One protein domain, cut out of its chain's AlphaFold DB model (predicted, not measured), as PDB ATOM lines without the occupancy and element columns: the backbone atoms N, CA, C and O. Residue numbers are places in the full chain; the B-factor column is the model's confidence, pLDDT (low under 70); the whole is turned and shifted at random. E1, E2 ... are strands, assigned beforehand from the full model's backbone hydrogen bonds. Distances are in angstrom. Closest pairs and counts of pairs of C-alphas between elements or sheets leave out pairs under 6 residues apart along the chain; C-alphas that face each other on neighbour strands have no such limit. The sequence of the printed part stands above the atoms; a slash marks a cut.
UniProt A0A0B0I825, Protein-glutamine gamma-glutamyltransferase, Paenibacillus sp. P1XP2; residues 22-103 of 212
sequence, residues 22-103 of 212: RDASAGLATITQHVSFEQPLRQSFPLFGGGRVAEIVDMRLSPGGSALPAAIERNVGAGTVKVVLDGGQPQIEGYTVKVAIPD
ATOM      1  N   ARG A  22      40.822 -35.186   2.832       42.75
ATOM      2  CA  ARG A  22      39.499 -35.710   3.211       42.75
ATOM      3  C   ARG A  22      39.562 -36.313   4.610       42.75
ATOM      4  O   ARG A  22      40.213 -37.335   4.790       42.75
ATOM      5  N   ASP A  23      38.825 -35.744   5.559       42.78
ATOM      6  CA  ASP A  23      38.443 -36.472   6.771       42.78
ATOM      7  C   ASP A  23      37.055 -37.080   6.540       42.78
ATOM      8  O   ASP A  23      36.016 -36.437   6.702       42.78
ATOM      9  N   ALA A  24      37.047 -38.330   6.075       38.47
ATOM     10  CA  ALA A  24      35.836 -39.043   5.680       38.47
ATOM     11  C   ALA A  24      34.864 -39.311   6.847       38.47
ATOM     12  O   ALA A  24      33.717 -39.675   6.595       38.47
ATOM     13  N   SER A  25      35.294 -39.127   8.102       41.06
ATOM     14  CA  SER A  25      34.503 -39.462   9.294       41.06
ATOM     15  C   SER A  25      33.518 -38.366   9.728       41.06
ATOM     16  O   SER A  25      32.549 -38.657  10.423       41.06
ATOM     17  N   ALA A  26      33.718 -37.120   9.282       56.25
ATOM     18  CA  ALA A  26      32.928 -35.961   9.717       56.25
ATOM     19  C   ALA A  26      31.954 -35.413   8.656       56.25
ATOM     20  O   ALA A  26      31.307 -34.391   8.888       56.25
ATOM     21  N   GLY A  27      31.874 -36.028   7.467       67.94
ATOM     22  CA  GLY A  27      31.050 -35.523   6.356       67.94
ATOM     23  C   GLY A  27      31.524 -34.176   5.786       67.94
ATOM     24  O   GLY A  27      30.772 -33.496   5.081       67.94
ATOM     25  N   LEU A  28      32.764 -33.781   6.090       74.75
ATOM     26  CA  LEU A  28      33.380 -32.533   5.657       74.75
ATOM     27  C   LEU A  28      34.588 -32.830   4.765       74.75
ATOM     28  O   LEU A  28      35.442 -33.650   5.094       74.75
ATOM     29  N   ALA A  29      34.683 -32.130   3.642       79.75
ATOM     30  CA  ALA A  29      35.900 -32.060   2.850       79.75
ATOM     31  C   ALA A  29      36.716 -30.843   3.297       79.75
ATOM     32  O   ALA A  29      36.146 -29.781   3.548       79.75
ATOM     33  N   THR A  30      38.041 -30.972   3.367       81.12
ATOM     34  CA  THR A  30      38.917 -29.822   3.605       81.12
ATOM     35  C   THR A  30      39.473 -29.321   2.282       81.12
ATOM     36  O   THR A  30      39.975 -30.106   1.477       81.12
ATOM     37  N   ILE A  31      39.389 -28.013   2.060       84.38
ATOM     38  CA  ILE A  31      40.012 -27.324   0.927       84.38
ATOM     39  C   ILE A  31      40.991 -26.267   1.435       84.38
ATOM     40  O   ILE A  31      40.756 -25.659   2.477       84.38
ATOM     41  N   THR A  32      42.062 -26.023   0.687       85.75
ATOM     42  CA  THR A  32      42.946 -24.874   0.910       85.75
ATOM     43  C   THR A  32      42.471 -23.716   0.043       85.75
ATOM     44  O   THR A  32      42.300 -23.874  -1.165       85.75
ATOM     45  N   GLN A  33      42.238 -22.561   0.658       84.88
ATOM     46  CA  GLN A  33      41.845 -21.338  -0.026       84.88
ATOM     47  C   GLN A  33      42.925 -20.277   0.157       84.88
ATOM     48  O   GLN A  33      43.332 -19.977   1.280       84.88
ATOM     49  N   HIS A  34      43.327 -19.679  -0.960       91.06
ATOM     50  CA  HIS A  34      44.202 -18.518  -1.000       91.06
ATOM     51  C   HIS A  34      43.359 -17.273  -1.264       91.06
ATOM     52  O   HIS A  34      42.576 -17.232  -2.213       91.06
ATOM     53  N   VAL A  35      43.510 -16.264  -0.416       88.62
ATOM     54  CA  VAL A  35      42.848 -14.968  -0.558       88.62
ATOM     55  C   VAL A  35      43.921 -13.903  -0.686       88.62
ATOM     56  O   VAL A  35      44.828 -13.821   0.140       88.62
ATOM     57  N   SER A  36      43.821 -13.087  -1.727       89.62
ATOM     58  CA  SER A  36      44.664 -11.917  -1.951       89.62
ATOM     59  C   SER A  36      43.812 -10.661  -1.978       89.62
ATOM     60  O   SER A  36      42.699 -10.680  -2.505       89.62
ATOM     61  N   PHE A  37      44.350  -9.571  -1.454       86.69
ATOM     62  CA  PHE A  37      43.708  -8.269  -1.490       86.69
ATOM     63  C   PHE A  37      44.353  -7.393  -2.558       86.69
ATOM     64  O   PHE A  37      45.571  -7.397  -2.713       86.69
ATOM     65  N   GLU A  38      43.538  -6.624  -3.281       86.38
ATOM     66  CA  GLU A  38      44.042  -5.643  -4.251       86.38
ATOM     67  C   GLU A  38      44.865  -4.541  -3.577       86.38
ATOM     68  O   GLU A  38      45.806  -4.010  -4.158       86.38
ATOM     69  N   GLN A  39      44.510  -4.209  -2.335       85.62
ATOM     70  CA  GLN A  39      45.260  -3.298  -1.484       85.62
ATOM     71  C   GLN A  39      45.477  -3.945  -0.117       85.62
ATOM     72  O   GLN A  39      44.556  -4.595   0.388       85.62
ATOM     73  N   PRO A  40      46.648  -3.747   0.512       85.62
ATOM     74  CA  PRO A  40      46.905  -4.324   1.818       85.62
ATOM     75  C   PRO A  40      45.888  -3.843   2.852       85.62
ATOM     76  O   PRO A  40      45.651  -2.639   3.003       85.62
ATOM     77  N   LEU A  41      45.312  -4.781   3.600       85.19
ATOM     78  CA  LEU A  41      44.424  -4.450   4.703       85.19
ATOM     79  C   LEU A  41      45.224  -3.886   5.870       85.19
ATOM     80  O   LEU A  41      46.270  -4.414   6.230       85.19
ATOM     81  N   ARG A  42      44.687  -2.818   6.461       83.62
ATOM     82  CA  ARG A  42      45.299  -2.061   7.567       83.62
ATOM     83  C   ARG A  42      44.447  -2.032   8.834       83.62
ATOM     84  O   ARG A  42      44.842  -1.462   9.845       83.62
ATOM     85  N   GLN A  43      43.254  -2.611   8.761       85.12
ATOM     86  CA  GLN A  43      42.285  -2.668   9.848       85.12
ATOM     87  C   GLN A  43      41.862  -4.110  10.093       85.12
ATOM     88  O   GLN A  43      41.977  -4.953   9.205       85.12
ATOM     89  N   SER A  44      41.346  -4.370  11.292       87.31
ATOM     90  CA  SER A  44      40.794  -5.674  11.661       87.31
ATOM     91  C   SER A  44      39.734  -6.135  10.656       87.31
ATOM     92  O   SER A  44      38.904  -5.338  10.217       87.31
ATOM     93  N   PHE A  45      39.732  -7.423  10.318       86.25
ATOM     94  CA  PHE A  45      38.875  -7.971   9.264       86.25
ATOM     95  C   PHE A  45      38.442  -9.414   9.562       86.25
ATOM     96  O   PHE A  45      39.161 -10.153  10.241       86.25
ATOM     97  N   PRO A  46      37.266  -9.844   9.078       88.31
ATOM     98  CA  PRO A  46      36.870 -11.247   9.123       88.31
ATOM     99  C   PRO A  46      37.618 -12.073   8.064       88.31
ATOM    100  O   PRO A  46      37.854 -11.608   6.949       88.31
ATOM    101  N   LEU A  47      37.947 -13.323   8.391       86.31
ATOM    102  CA  LEU A  47      38.425 -14.302   7.417       86.31
ATOM    103  C   LEU A  47      37.255 -14.906   6.646       86.31
ATOM    104  O   LEU A  47      36.253 -15.329   7.226       86.31
ATOM    105  N   PHE A  48      37.428 -15.003   5.333       81.00
ATOM    106  CA  PHE A  48      36.465 -15.575   4.408       81.00
ATOM    107  C   PHE A  48      36.990 -16.912   3.890       81.00
ATOM    108  O   PHE A  48      38.077 -16.982   3.324       81.00
ATOM    109  N   GLY A  49      36.203 -17.973   4.082       76.94
ATOM    110  CA  GLY A  49      36.564 -19.329   3.652       76.94
ATOM    111  C   GLY A  49      35.510 -20.043   2.799       76.94
ATOM    112  O   GLY A  49      35.718 -21.177   2.397       76.94
ATOM    113  N   GLY A  50      34.325 -19.457   2.585       75.88
ATOM    114  CA  GLY A  50      33.206 -20.179   1.948       75.88
ATOM    115  C   GLY A  50      32.728 -21.424   2.725       75.88
ATOM    116  O   GLY A  50      31.971 -22.236   2.200       75.88
ATOM    117  N   GLY A  51      33.167 -21.572   3.976       79.12
ATOM    118  CA  GLY A  51      32.917 -22.690   4.881       79.12
ATOM    119  C   GLY A  51      33.551 -22.413   6.244       79.12
ATOM    120  O   GLY A  51      33.964 -21.285   6.528       79.12
ATOM    121  N   ARG A  52      33.656 -23.435   7.098       82.69
ATOM    122  CA  ARG A  52      34.244 -23.267   8.432       82.69
ATOM    123  C   ARG A  52      35.765 -23.237   8.331       82.69
ATOM    124  O   ARG A  52      36.372 -24.231   7.938       82.69
ATOM    125  N   VAL A  53      36.383 -22.129   8.731       83.69
ATOM    126  CA  VAL A  53      37.848 -22.008   8.780       83.69
ATOM    127  C   VAL A  53      38.397 -22.956   9.849       83.69
ATOM    128  O   VAL A  53      38.224 -22.728  11.048       83.69
ATOM    129  N   ALA A  54      39.050 -24.027   9.407       82.12
ATOM    130  CA  ALA A  54      39.694 -25.004  10.277       82.12
ATOM    131  C   ALA A  54      41.065 -24.486  10.728       82.12
ATOM    132  O   ALA A  54      41.371 -24.477  11.919       82.12
ATOM    133  N   GLU A  55      41.847 -23.957   9.789       82.06
ATOM    134  CA  GLU A  55      43.241 -23.572  10.008       82.06
ATOM    135  C   GLU A  55      43.580 -22.296   9.228       82.06
ATOM    136  O   GLU A  55      43.103 -22.108   8.109       82.06
ATOM    137  N   ILE A  56      44.419 -21.436   9.809       84.69
ATOM    138  CA  ILE A  56      45.100 -20.356   9.085       84.69
ATOM    139  C   ILE A  56      46.502 -20.882   8.807       84.69
ATOM    140  O   ILE A  56      47.263 -21.094   9.744       84.69
ATOM    141  N   VAL A  57      46.790 -21.154   7.539       86.19
ATOM    142  CA  VAL A  57      48.053 -21.757   7.095       86.19
ATOM    143  C   VAL A  57      49.134 -20.694   6.983       86.19
ATOM    144  O   VAL A  57      50.267 -20.915   7.390       86.19
ATOM    145  N   ASP A  58      48.776 -19.545   6.414       86.75
ATOM    146  CA  ASP A  58      49.711 -18.458   6.153       86.75
ATOM    147  C   ASP A  58      48.988 -17.106   6.143       86.75
ATOM    148  O   ASP A  58      47.805 -17.022   5.798       86.75
ATOM    149  N   MET A  59      49.709 -16.044   6.490       86.94
ATOM    150  CA  MET A  59      49.257 -14.663   6.365       86.94
ATOM    151  C   MET A  59      50.381 -13.824   5.771       86.94
ATOM    152  O   MET A  59      51.425 -13.624   6.386       86.94
ATOM    153  N   ARG A  60      50.141 -13.309   4.567       87.94
ATOM    154  CA  ARG A  60      51.130 -12.559   3.801       87.94
ATOM    155  C   ARG A  60      51.097 -11.098   4.208       87.94
ATOM    156  O   ARG A  60      50.087 -10.415   4.016       87.94
ATOM    157  N   LEU A  61      52.211 -10.640   4.759       84.44
ATOM    158  CA  LEU A  61      52.448  -9.247   5.112       84.44
ATOM    159  C   LEU A  61      53.128  -8.527   3.943       84.44
ATOM    160  O   LEU A  61      53.947  -9.120   3.241       84.44
ATOM    161  N   SER A  62      52.821  -7.246   3.757       81.62
ATOM    162  CA  SER A  62      53.523  -6.395   2.804       81.62
ATOM    163  C   SER A  62      54.993  -6.243   3.180       81.62
ATOM    164  O   SER A  62      55.335  -6.271   4.366       81.62
ATOM    165  N   PRO A  63      55.873  -5.994   2.197       72.88
ATOM    166  CA  PRO A  63      57.271  -5.670   2.452       72.88
ATOM    167  C   PRO A  63      57.410  -4.519   3.467       72.88
ATOM    168  O   PRO A  63      56.885  -3.428   3.259       72.88
ATOM    169  N   GLY A  64      58.101  -4.766   4.587       66.88
ATOM    170  CA  GLY A  64      58.258  -3.805   5.692       66.88
ATOM    171  C   GLY A  64      57.154  -3.847   6.761       66.88
ATOM    172  O   GLY A  64      57.312  -3.247   7.823       66.88
ATOM    173  N   GLY A  65      56.071  -4.594   6.534       65.31
ATOM    174  CA  GLY A  65      55.112  -4.979   7.565       65.31
ATOM    175  C   GLY A  65      55.708  -6.079   8.441       65.31
ATOM    176  O   GLY A  65      55.825  -7.219   8.008       65.31
ATOM    177  N   SER A  66      56.116  -5.740   9.663       58.53
ATOM    178  CA  SER A  66      56.804  -6.678  10.566       58.53
ATOM    179  C   SER A  66      55.943  -7.158  11.740       58.53
ATOM    180  O   SER A  66      56.426  -7.934  12.565       58.53
ATOM    181  N   ALA A  67      54.698  -6.689  11.853       65.12
ATOM    182  CA  ALA A  67      53.807  -7.070  12.942       65.12
ATOM    183  C   ALA A  67      52.924  -8.256  12.530       65.12
ATOM    184  O   ALA A  67      52.279  -8.244  11.482       65.12
ATOM    185  N   LEU A  68      52.892  -9.288  13.373       70.62
ATOM    186  CA  LEU A  68      51.836 -10.295  13.328       70.62
ATOM    187  C   LEU A  68      50.518  -9.664  13.810       70.62
ATOM    188  O   LEU A  68      50.553  -8.648  14.507       70.62
ATOM    189  N   PRO A  69      49.354 -10.248  13.481       76.25
ATOM    190  CA  PRO A  69      48.094  -9.820  14.075       76.25
ATOM    191  C   PRO A  69      48.166  -9.788  15.603       76.25
ATOM    192  O   PRO A  69      48.712 -10.705  16.218       76.25
ATOM    193  N   ALA A  70      47.545  -8.777  16.207       80.19
ATOM    194  CA  ALA A  70      47.464  -8.641  17.657       80.19
ATOM    195  C   ALA A  70      46.661  -9.782  18.299       80.19
ATOM    196  O   ALA A  70      47.000 -10.256  19.381       80.19
ATOM    197  N   ALA A  71      45.598 -10.238  17.628       82.50
ATOM    198  CA  ALA A  71      44.832 -11.407  18.045       82.50
ATOM    199  C   ALA A  71      44.081 -12.064  16.878       82.50
ATOM    200  O   ALA A  71      43.855 -11.467  15.823       82.50
ATOM    201  N   ILE A  72      43.645 -13.306  17.099       83.81
ATOM    202  CA  ILE A  72      42.698 -14.022  16.241       83.81
ATOM    203  C   ILE A  72      41.504 -14.425  17.104       83.81
ATOM    204  O   ILE A  72      41.605 -15.302  17.960       83.81
ATOM    205  N   GLU A  73      40.360 -13.794  16.867       84.31
ATOM    206  CA  GLU A  73      39.113 -14.076  17.575       84.31
ATOM    207  C   GLU A  73      38.303 -15.121  16.802       84.31
ATOM    208  O   GLU A  73      38.096 -14.997  15.594       84.31
ATOM    209  N   ARG A  74      37.814 -16.159  17.489       80.44
ATOM    210  CA  ARG A  74      36.989 -17.215  16.885       80.44
ATOM    211  C   ARG A  74      35.617 -17.241  17.537       80.44
ATOM    212  O   ARG A  74      35.508 -17.490  18.735       80.44
ATOM    213  N   ASN A  75      34.567 -17.052  16.745       75.06
ATOM    214  CA  ASN A  75      33.199 -17.277  17.188       75.06
ATOM    215  C   ASN A  75      32.730 -18.638  16.673       75.06
ATOM    216  O   ASN A  75      32.337 -18.782  15.517       75.06
ATOM    217  N   VAL A  76      32.777 -19.645  17.546       66.44
ATOM    218  CA  VAL A  76      32.408 -21.026  17.198       66.44
ATOM    219  C   VAL A  76      30.926 -21.136  16.821       66.44
ATOM    220  O   VAL A  76      30.594 -21.881  15.903       66.44
ATOM    221  N   GLY A  77      30.048 -20.364  17.472       62.94
ATOM    222  CA  GLY A  77      28.607 -20.375  17.200       62.94
ATOM    223  C   GLY A  77      28.238 -19.764  15.847       62.94
ATOM    224  O   GLY A  77      27.374 -20.290  15.153       62.94
ATOM    225  N   ALA A  78      28.921 -18.690  15.447       66.81
ATOM    226  CA  ALA A  78      28.746 -18.055  14.141       66.81
ATOM    227  C   ALA A  78      29.636 -18.672  13.043       66.81
ATOM    228  O   ALA A  78      29.485 -18.341  11.870       66.81
ATOM    229  N   GLY A  79      30.584 -19.542  13.409       69.12
ATOM    230  CA  GLY A  79      31.565 -20.121  12.490       69.12
ATOM    231  C   GLY A  79      32.548 -19.102  11.903       69.12
ATOM    232  O   GLY A  79      33.146 -19.374  10.864       69.12
ATOM    233  N   THR A  80      32.709 -17.937  12.535       77.69
ATOM    234  CA  THR A  80      33.528 -16.835  12.019       77.69
ATOM    235  C   THR A  80      34.874 -16.743  12.727       77.69
ATOM    236  O   THR A  80      35.022 -17.081  13.904       77.69
ATOM    237  N   VAL A  81      35.872 -16.263  11.989       84.31
ATOM    238  CA  VAL A  81      37.201 -15.943  12.511       84.31
ATOM    239  C   VAL A  81      37.509 -14.501  12.147       84.31
ATOM    240  O   VAL A  81      37.308 -14.106  11.001       84.31
ATOM    241  N   LYS A  82      37.976 -13.712  13.108       87.81
ATOM    242  CA  LYS A  82      38.339 -12.309  12.922       87.81
ATOM    243  C   LYS A  82      39.806 -12.113  13.268       87.81
ATOM    244  O   LYS A  82      40.268 -12.538  14.323       87.81
ATOM    245  N   VAL A  83      40.523 -11.459  12.368       86.69
ATOM    246  CA  VAL A  83      41.900 -11.023  12.575       86.69
ATOM    247  C   VAL A  83      41.851  -9.630  13.185       86.69
ATOM    248  O   VAL A  83      41.239  -8.720  12.617       86.69
ATOM    249  N   VAL A  84      42.462  -9.479  14.356       84.75
ATOM    250  CA  VAL A  84      42.532  -8.220  15.095       84.75
ATOM    251  C   VAL A  84      43.909  -7.615  14.903       84.75
ATOM    252  O   VAL A  84      44.920  -8.272  15.147       84.75
ATOM    253  N   LEU A  85      43.934  -6.364  14.461       81.81
ATOM    254  CA  LEU A  85      45.153  -5.585  14.275       81.81
ATOM    255  C   LEU A  85      45.214  -4.515  15.365       81.81
ATOM    256  O   LEU A  85      44.228  -3.802  15.573       81.81
ATOM    257  N   ASP A  86      46.344  -4.410  16.058       73.94
ATOM    258  CA  ASP A  86      46.653  -3.258  16.898       73.94
ATOM    259  C   ASP A  86      47.223  -2.142  16.010       73.94
ATOM    260  O   ASP A  86      47.669  -2.376  14.890       73.94
ATOM    261  N   GLY A  87      47.142  -0.887  16.452       63.28
ATOM    262  CA  GLY A  87      47.447   0.294  15.631       63.28
ATOM    263  C   GLY A  87      48.851   0.353  14.996       63.28
ATOM    264  O   GLY A  87      49.118   1.296  14.255       63.28
ATOM    265  N   GLY A  88      49.723  -0.636  15.223       63.06
ATOM    266  CA  GLY A  88      50.970  -0.892  14.495       63.06
ATOM    267  C   GLY A  88      50.740  -1.544  13.125       63.06
ATOM    268  O   GLY A  88      51.316  -2.579  12.837       63.06
ATOM    269  N   GLN A  89      49.882  -0.928  12.309       61.53
ATOM    270  CA  GLN A  89      49.456  -1.261  10.937       61.53
ATOM    271  C   GLN A  89      50.234  -2.404  10.227       61.53
ATOM    272  O   GLN A  89      51.059  -2.118   9.348       61.53
ATOM    273  N   PRO A  90      49.963  -3.696  10.501       64.75
ATOM    274  CA  PRO A  90      50.406  -4.736   9.591       64.75
ATOM    275  C   PRO A  90      49.591  -4.593   8.309       64.75
ATOM    276  O   PRO A  90      48.366  -4.499   8.330       64.75
ATOM    277  N   GLN A  91      50.294  -4.508   7.190       80.12
ATOM    278  CA  GLN A  91      49.693  -4.405   5.872       80.12
ATOM    279  C   GLN A  91      49.524  -5.827   5.346       80.12
ATOM    280  O   GLN A  91      50.502  -6.454   4.962       80.12
ATOM    281  N   ILE A  92      48.316  -6.381   5.415       85.19
ATOM    282  CA  ILE A  92      48.073  -7.773   5.020       85.19
ATOM    283  C   ILE A  92      47.653  -7.810   3.556       85.19
ATOM    284  O   ILE A  92      46.604  -7.286   3.194       85.19
ATOM    285  N   GLU A  93      48.451  -8.465   2.720       89.81
ATOM    286  CA  GLU A  93      48.212  -8.622   1.275       89.81
ATOM    287  C   GLU A  93      47.379  -9.859   0.954       89.81
ATOM    288  O   GLU A  93      46.853 -10.022  -0.148       89.81
ATOM    289  N   GLY A  94      47.256 -10.769   1.914       89.38
ATOM    290  CA  GLY A  94      46.456 -11.965   1.756       89.38
ATOM    291  C   GLY A  94      46.696 -12.990   2.844       89.38
ATOM    292  O   GLY A  94      47.499 -12.797   3.751       89.38
ATOM    293  N   TYR A  95      46.004 -14.111   2.731       90.12
ATOM    294  CA  TYR A  95      46.148 -15.241   3.635       90.12
ATOM    295  C   TYR A  95      45.812 -16.547   2.926       90.12
ATOM    296  O   TYR A  95      45.110 -16.574   1.915       90.12
ATOM    297  N   THR A  96      46.299 -17.638   3.501       89.88
ATOM    298  CA  THR A  96      45.950 -19.001   3.124       89.88
ATOM    299  C   THR A  96      45.262 -19.664   4.306       89.88
ATOM    300  O   THR A  96      45.771 -19.633   5.425       89.88
ATOM    301  N   VAL A  97      44.106 -20.278   4.076       87.69
ATOM    302  CA  VAL A  97      43.333 -20.986   5.106       87.69
ATOM    303  C   VAL A  97      42.952 -22.379   4.628       87.69
ATOM    304  O   VAL A  97      42.681 -22.577   3.445       87.69
ATOM    305  N   LYS A  98      42.869 -23.338   5.554       86.81
ATOM    306  CA  LYS A  98      42.138 -24.585   5.315       86.81
ATOM    307  C   LYS A  98      40.712 -24.427   5.805       86.81
ATOM    308  O   LYS A  98      40.467 -24.011   6.939       86.81
ATOM    309  N   VAL A  99      39.770 -24.791   4.952       85.62
ATOM    310  CA  VAL A  99      38.341 -24.649   5.194       85.62
ATOM    311  C   VAL A  99      37.691 -26.017   5.114       85.62
ATOM    312  O   VAL A  99      37.834 -26.721   4.119       85.62
ATOM    313  N   ALA A 100      36.941 -26.365   6.154       83.81
ATOM    314  CA  ALA A 100      36.050 -27.507   6.140       83.81
ATOM    315  C   ALA A 100      34.710 -27.107   5.500       83.81
ATOM    316  O   ALA A 100      33.999 -26.228   6.000       83.81
ATOM    317  N   ILE A 101      34.367 -27.766   4.398       84.69
ATOM    318  CA  ILE A 101      33.116 -27.599   3.655       84.69
ATOM    319  C   ILE A 101      32.310 -28.902   3.681       84.69
ATOM    320  O   ILE A 101      32.905 -29.975   3.756       84.69
ATOM    321  N   PRO A 102      30.969 -28.856   3.594       82.81
ATOM    322  CA  PRO A 102      30.164 -30.067   3.462       82.81
ATOM    323  C   PRO A 102      30.598 -30.898   2.255       82.81
ATOM    324  O   PRO A 102      30.692 -30.372   1.142       82.81
ATOM    325  N   ASP A 103      30.836 -32.193   2.455       82.31
ATOM    326  CA  ASP A 103      31.116 -33.095   1.343       82.31
ATOM    327  C   ASP A 103      29.822 -33.335   0.543       82.31
ATOM    328  O   ASP A 103      28.809 -33.814   1.062       82.31
TER     329      ASP A 103
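What this domain is: This is residues 22 to 103 of the 212 residues of the protein "Protein-glutamine gamma-glutamyltransferase" of Paenibacillus sp. P1XP2 (UniProt A0A0B0I825). A long, twisted sheet of three strands, E1, E5 and E2, has the small hairpin of E3 and E4 over one of its faces, as a short second layer only loosely set on the first. The link from E1 to E2 passes by way of the hairpin, where residues 45 to 46 pair with E4. The printed part has 82 residues with no named helix and five named strands, E1 to E5 in order along the chain, and its class is all strand. Both sheets are antiparallel, with the orders E1, E5, E2 and E3, E4. The whole is only just compact, close to loose, with a radius of gyration of the C-alphas of 13.6 A, and elongated, spanning 42 by 23 by 17 A.

Where its parts are: E1 is residues 28 to 41, 30.2 A from first to last C-alpha, and begins at C-alpha 28, (33.380, -32.533, 5.657). It bends by 98 degrees at residue 38. E2, residues 52 to 61, is 23.2 A long and bends by 71 degrees at residue 55. E3, residues 71 to 75, measures 13.1 A and begins at C-alpha 71, (44.832, -11.407, 18.045). E4, residues 80 to 84, measures 12.8 A. E5, residues 92 to 102, is 28.6 A long and ends at C-alpha 102, (30.164, -30.067, 3.462).

How they stand to each other: E1 and E2 are the edge strands of the larger sheet, and E5 is its inner strand. E1 and E5 are antiparallel at 159 degrees; N 31 and O 99 are within hydrogen-bond range at 2.9 A, and N 97 and O 33 at 2.9 A. E5 and E2 are antiparallel at 164 degrees, with N 57 and O 96 within hydrogen-bond range at 2.8 A and N 93 and O 60 at 2.9 A. At one end of E1, residues 22 to 23 pair antiparallel with its residues 28 to 29. E3 and E4 form a hairpin, antiparallel at 161 degrees, with N 73 and O 82 within hydrogen-bond range at 2.8 A. Residues 45 to 46 pair antiparallel with residues 82 to 83 of E4. The closest C-alphas of E2 and E4, those of Val 53 and Val 81, are 7.2 A apart. E1 is apart from E3 and E4, and E3 is apart from E5.

The domain as a whole: The two C-alphas farthest apart, those of Ser 25 and Gly 64, stand 43.0 A from each other, while the first and last printed C-alphas are 9.0 A apart. The printed part has no cut. The link from E3 to E4 is tight, and the other three are short. The mean pLDDT of the printed part is 78.2; residues 22 to 27, 64 to 67, 76 to 79 and 87 to 90 are under 70.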